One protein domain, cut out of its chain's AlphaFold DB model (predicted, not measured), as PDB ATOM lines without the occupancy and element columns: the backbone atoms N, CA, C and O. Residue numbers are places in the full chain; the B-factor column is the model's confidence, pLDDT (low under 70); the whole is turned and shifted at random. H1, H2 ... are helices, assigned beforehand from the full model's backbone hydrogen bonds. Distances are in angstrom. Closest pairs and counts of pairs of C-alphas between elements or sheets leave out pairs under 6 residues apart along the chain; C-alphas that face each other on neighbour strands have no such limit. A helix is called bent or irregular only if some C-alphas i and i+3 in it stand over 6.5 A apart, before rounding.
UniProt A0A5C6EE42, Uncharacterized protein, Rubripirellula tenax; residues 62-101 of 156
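This is residues 62 to 101 of the 156 residues of an uncharacterized protein of Rubripirellula tenax (UniProt A0A5C6EE42). Two short helices stand well apart as the two arms of an open U, H1 and H2, joined across its base by the strung-out residues 81 to 87, with nothing filling the space between the arms. Residues 62 to 68 loop round at the beginning of H1, and residues 97 to 101 turn back after the end of H2. The printed part has 40 residues with two named helices, H1 then H2 along the chain, and no named strand; its class is all helix. It is loose, with a radius of gyration of the C-alphas of 12.7 A, and elongated, spanning 33 by 19 by 12 A.

Find C-alpha 69 at (-22.939, 12.016, -13.205); from there H1, the longest helix, residues 69 to 80, runs 16.0 A toward lower x, to C-alpha 80 at (-38.814, 12.233, -14.756). Then look at residues 88 to 96 for H2, which measures 12.3 A from first to last C-alpha and ends at C-alpha 96, at (-21.230, -9.832, -25.309), having run toward higher x and lower z.

Start from H1 and look across to H2: the two are apart, with no C-alpha of the one within 8 A of the other. The link from H1 to H2, residues 81 to 87, is short, with 7 residues. In H1 and H2 every backbone O i to N i+4 pair is within hydrogen-bond range, and neither helix is bent.

Look for the two C-alphas farthest apart at Asp 66 and Arg 96, 33.9 A from each other. Residues 93 to 98, of which 93 to 96 belong to H2, stand free. The printed part runs from 62 to 101 with no cut, and it has no long link. Its mean pLDDT is 92.5, and no printed residue is under 70.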
ATOM      1  N   HIS A  62     -29.340  18.479 -18.107       87.38
ATOM      2  CA  HIS A  62     -28.796  19.841 -18.041       87.38
ATOM      3  C   HIS A  62     -29.116  20.544 -16.711       87.38
ATOM      4  O   HIS A  62     -28.274  21.222 -16.135       87.38
ATOM      5  N   SER A  63     -30.322  20.346 -16.175       86.06
ATOM      6  CA  SER A  63     -30.748  20.902 -14.879       86.06
ATOM      7  C   SER A  63     -30.039  20.277 -13.665       86.06
ATOM      8  O   SER A  63     -30.298  20.671 -12.532       86.06
ATOM      9  N   PHE A  64     -29.177  19.282 -13.890       90.62
ATOM     10  CA  PHE A  64     -28.410  18.549 -12.884       90.62
ATOM     11  C   PHE A  64     -26.901  18.569 -13.186       90.62
ATOM     12  O   PHE A  64     -26.165  17.760 -12.633       90.62
ATOM     13  N   GLU A  65     -26.428  19.468 -14.059       90.31
ATOM     14  CA  GLU A  65     -25.011  19.550 -14.463       90.31
ATOM     15  C   GLU A  65     -24.057  19.913 -13.317       90.31
ATOM     16  O   GLU A  65     -22.864  19.627 -13.402       90.31
ATOM     17  N   ASP A  66     -24.580  20.489 -12.234       92.94
ATOM     18  CA  ASP A  66     -23.810  20.776 -11.021       92.94
ATOM     19  C   ASP A  66     -23.525  19.518 -10.173       92.94
ATOM     20  O   ASP A  66     -22.726  19.578  -9.235       92.94
ATOM     21  N   LEU A  67     -24.176  18.384 -10.465       94.31
ATOM     22  CA  LEU A  67     -24.013  17.127  -9.735       94.31
ATOM     23  C   LEU A  67     -23.026  16.182 -10.444       94.31
ATOM     24  O   LEU A  67     -22.935  16.188 -11.676       94.31
ATOM     25  N   PRO A  68     -22.339  15.296  -9.697       95.06
ATOM     26  CA  PRO A  68     -21.665  14.141 -10.282       95.06
ATOM     27  C   PRO A  68     -22.628  13.322 -11.148       95.06
ATOM     28  O   PRO A  68     -23.826  13.256 -10.869       95.06
ATOM     29  N   PHE A  69     -22.111  12.682 -12.196       91.69
ATOM     30  CA  PHE A  69     -22.939  12.016 -13.205       91.69
ATOM     31  C   PHE A  69     -23.898  10.979 -12.601       91.69
ATOM     32  O   PHE A  69     -25.078  10.955 -12.950       91.69
ATOM     33  N   GLU A  70     -23.419  10.159 -11.668       92.69
ATOM     34  CA  GLU A  70     -24.194   9.108 -11.006       92.69
ATOM     35  C   GLU A  70     -25.364   9.698 -10.210       92.69
ATOM     36  O   GLU A  70     -26.481   9.174 -10.244       92.69
ATOM     37  N   GLU A  71     -25.127  10.823  -9.534       95.25
ATOM     38  CA  GLU A  71     -26.139  11.553  -8.772       95.25
ATOM     39  C   GLU A  71     -27.136  12.253  -9.700       95.25
ATOM     40  O   GLU A  71     -28.347  12.155  -9.489       95.25
ATOM     41  N   ALA A  72     -26.648  12.899 -10.762       94.75
ATOM     42  CA  ALA A  72     -27.468  13.577 -11.761       94.75
ATOM     43  C   ALA A  72     -28.440  12.609 -12.447       94.75
ATOM     44  O   ALA A  72     -29.625  12.906 -12.607       94.75
ATOM     45  N   VAL A  73     -27.955  11.425 -12.822       94.12
ATOM     46  CA  VAL A  73     -28.742  10.376 -13.475       94.12
ATOM     47  C   VAL A  73     -29.836   9.845 -12.542       94.12
ATOM     48  O   VAL A  73     -30.983   9.705 -12.969       94.12
ATOM     49  N   LEU A  74     -29.530   9.609 -11.261       94.94
ATOM     50  CA  LEU A  74     -30.522   9.185 -10.265       94.94
ATOM     51  C   LEU A  74     -31.561  10.278  -9.972       94.94
ATOM     52  O   LEU A  74     -32.759   9.989  -9.934       94.94
ATOM     53  N   ALA A  75     -31.118  11.527  -9.807       93.69
ATOM     54  CA  ALA A  75     -31.992  12.675  -9.583       93.69
ATOM     55  C   ALA A  75     -32.930  12.905 -10.777       93.69
ATOM     56  O   ALA A  75     -34.138  13.068 -10.594       93.69
ATOM     57  N   GLY A  76     -32.402  12.826 -12.001       92.88
ATOM     58  CA  GLY A  76     -33.186  12.876 -13.231       92.88
ATOM     59  C   GLY A  76     -34.177  11.716 -13.336       92.88
ATOM     60  O   GLY A  76     -35.338  11.940 -13.667       92.88
ATOM     61  N   GLY A  77     -33.765  10.493 -12.990       93.12
ATOM     62  CA  GLY A  77     -34.644   9.319 -12.955       93.12
ATOM     63  C   GLY A  77     -35.840   9.498 -12.019       93.12
ATOM     64  O   GLY A  77     -36.975   9.228 -12.408       93.12
ATOM     65  N   ALA A  78     -35.599  10.022 -10.815       92.38
ATOM     66  CA  ALA A  78     -36.650  10.327  -9.848       92.38
ATOM     67  C   ALA A  78     -37.556  11.483 -10.306       92.38
ATOM     68  O   ALA A  78     -38.772  11.418 -10.135       92.38
ATOM     69  N   MET A  79     -36.979  12.530 -10.901       91.25
ATOM     70  CA  MET A  79     -37.718  13.703 -11.379       91.25
ATOM     71  C   MET A  79     -38.619  13.374 -12.575       91.25
ATOM     72  O   MET A  79     -39.740  13.872 -12.666       91.25
ATOM     73  N   TYR A  80     -38.136  12.544 -13.498       88.38
ATOM     74  CA  TYR A  80     -38.814  12.233 -14.756       88.38
ATOM     75  C   TYR A  80     -39.539  10.880 -14.756       88.38
ATOM     76  O   TYR A  80     -40.052  10.482 -15.801       88.38
ATOM     77  N   ASP A  81     -39.589  10.191 -13.609       90.06
ATOM     78  CA  ASP A  81     -40.203   8.866 -13.435       90.06
ATOM     79  C   ASP A  81     -39.726   7.853 -14.494       90.06
ATOM     80  O   ASP A  81     -40.502   7.203 -15.199       90.06
ATOM     81  N   CYS A  82     -38.405   7.766 -14.665       89.69
ATOM     82  CA  CYS A  82     -37.779   6.925 -15.679       89.69
ATOM     83  C   CYS A  82     -36.683   6.031 -15.095       89.69
ATOM     84  O   CYS A  82     -36.233   6.208 -13.965       89.69
ATOM     85  N   GLN A  83     -36.268   5.024 -15.869       91.06
ATOM     86  CA  GLN A  83     -35.180   4.133 -15.472       91.06
ATOM     87  C   GLN A  83     -33.833   4.792 -15.812       91.06
ATOM     88  O   GLN A  83     -33.542   4.964 -16.998       91.06
ATOM     89  N   PRO A  84     -33.017   5.154 -14.805       92.06
ATOM     90  CA  PRO A  84     -31.780   5.907 -15.014       92.06
ATOM     91  C   PRO A  84     -30.676   5.090 -15.701       92.06
ATOM     92  O   PRO A  84     -29.846   5.634 -16.426       92.06
ATOM     93  N   TYR A  85     -30.685   3.772 -15.494       92.94
ATOM     94  CA  TYR A  85     -29.696   2.838 -16.023       92.94
ATOM     95  C   TYR A  85     -30.341   1.802 -16.942       92.94
ATOM     96  O   TYR A  85     -31.552   1.566 -16.920       92.94
ATOM     97  N   LEU A  86     -29.512   1.154 -17.763       92.38
ATOM     98  CA  LEU A  86     -29.968   0.039 -18.585       92.38
ATOM     99  C   LEU A  86     -30.331  -1.160 -17.696       92.38
ATOM    100  O   LEU A  86     -29.789  -1.344 -16.609       92.38
ATOM    101  N   SER A  87     -31.216  -2.028 -18.183       92.56
ATOM    102  CA  SER A  87     -31.443  -3.307 -17.511       92.56
ATOM    103  C   SER A  87     -30.189  -4.185 -17.559       92.56
ATOM    104  O   SER A  87     -29.387  -4.100 -18.492       92.56
ATOM    105  N   GLU A  88     -30.052  -5.099 -16.598       89.50
ATOM    106  CA  GLU A  88     -28.917  -6.028 -16.529       89.50
ATOM    107  C   GLU A  88     -28.696  -6.776 -17.856       89.50
ATOM    108  O   GLU A  88     -27.583  -6.826 -18.379       89.50
ATOM    109  N   GLY A  89     -29.770  -7.282 -18.475       90.88
ATOM    110  CA  GLY A  89     -29.685  -7.978 -19.761       90.88
ATOM    111  C   GLY A  89     -29.131  -7.111 -20.900       90.88
ATOM    112  O   GLY A  89     -28.478  -7.624 -21.807       90.88
ATOM    113  N   ARG A  90     -29.345  -5.788 -20.859       93.94
ATOM    114  CA  ARG A  90     -28.798  -4.846 -21.849       93.94
ATOM    115  C   ARG A  90     -27.313  -4.584 -21.620       93.94
ATOM    116  O   ARG A  90     -26.575  -4.544 -22.603       93.94
ATOM    117  N   TYR A  91     -26.868  -4.482 -20.369       93.56
ATOM    118  CA  TYR A  91     -25.438  -4.427 -20.046       93.56
ATOM    119  C   TYR A  91     -24.717  -5.715 -20.454       93.56
ATOM    120  O   TYR A  91     -23.684  -5.655 -21.119       93.56
ATOM    121  N   ARG A  92     -25.303  -6.885 -20.166       91.00
ATOM    122  CA  ARG A  92     -24.753  -8.183 -20.592       91.00
ATOM    123  C   ARG A  92     -24.651  -8.298 -22.110       91.00
ATOM    124  O   ARG A  92     -23.647  -8.777 -22.627       91.00
ATOM    125  N   GLU A  93     -25.652  -7.818 -22.844       93.06
ATOM    126  CA  GLU A  93     -25.600  -7.790 -24.305       93.06
ATOM    127  C   GLU A  93     -24.527  -6.825 -24.833       93.06
ATOM    128  O   GLU A  93     -23.853  -7.138 -25.813       93.06
ATOM    129  N   ALA A  94     -24.336  -5.671 -24.186       94.56
ATOM    130  CA  ALA A  94     -23.265  -4.738 -24.530       94.56
ATOM    131  C   ALA A  94     -21.875  -5.357 -24.302       94.56
ATOM    132  O   ALA A  94     -21.017  -5.226 -25.174       94.56
ATOM    133  N   LEU A  95     -21.685  -6.096 -23.202       93.25
ATOM    134  CA  LEU A  95     -20.474  -6.876 -22.935       93.25
ATOM    135  C   LEU A  95     -20.259  -7.962 -24.000       93.25
ATOM    136  O   LEU A  95     -19.203  -8.040 -24.619       93.25
ATOM    137  N   ARG A  96     -21.294  -8.756 -24.304       91.94
ATOM    138  CA  ARG A  96     -21.230  -9.832 -25.309       91.94
ATOM    139  C   ARG A  96     -20.909  -9.317 -26.717       91.94
ATOM    140  O   ARG A  96     -20.274 -10.019 -27.500       91.94
ATOM    141  N   ARG A  97     -21.371  -8.112 -27.061       95.19
ATOM    142  CA  ARG A  97     -21.085  -7.444 -28.342       95.19
ATOM    143  C   ARG A  97     -19.732  -6.727 -28.369       95.19
ATOM    144  O   ARG A  97     -19.391  -6.178 -29.412       95.19
ATOM    145  N   GLY A  98     -18.999  -6.692 -27.256       94.69
ATOM    146  CA  GLY A  98     -17.736  -5.964 -27.136       94.69
ATOM    147  C   GLY A  98     -17.892  -4.442 -27.120       94.69
ATOM    148  O   GLY A  98     -16.927  -3.736 -27.386       94.69
ATOM    149  N   ARG A  99     -19.097  -3.920 -26.838       96.19
ATOM    150  CA  ARG A  99     -19.296  -2.486 -26.562       96.19
ATOM    151  C   ARG A  99     -18.746  -2.115 -25.184       96.19
ATOM    152  O   ARG A  99     -18.280  -1.000 -25.016       96.19
ATOM    153  N   ILE A 100     -18.870  -3.030 -24.227       95.44
ATOM    154  CA  ILE A 100     -18.132  -3.013 -22.964       95.44
ATOM    155  C   ILE A 100     -17.080  -4.099 -23.116       95.44
ATOM    156  O   ILE A 100     -17.427  -5.228 -23.474       95.44
ATOM    157  N   THR A 101     -15.812  -3.775 -22.908       95.25
ATOM    158  CA  THR A 101     -14.736  -4.762 -22.992       95.25
ATOM    159  C   THR A 101     -14.464  -5.392 -21.629       95.25
ATOM    160  O   THR A 101     -14.782  -4.828 -20.582       95.25
TER     161      THR A 101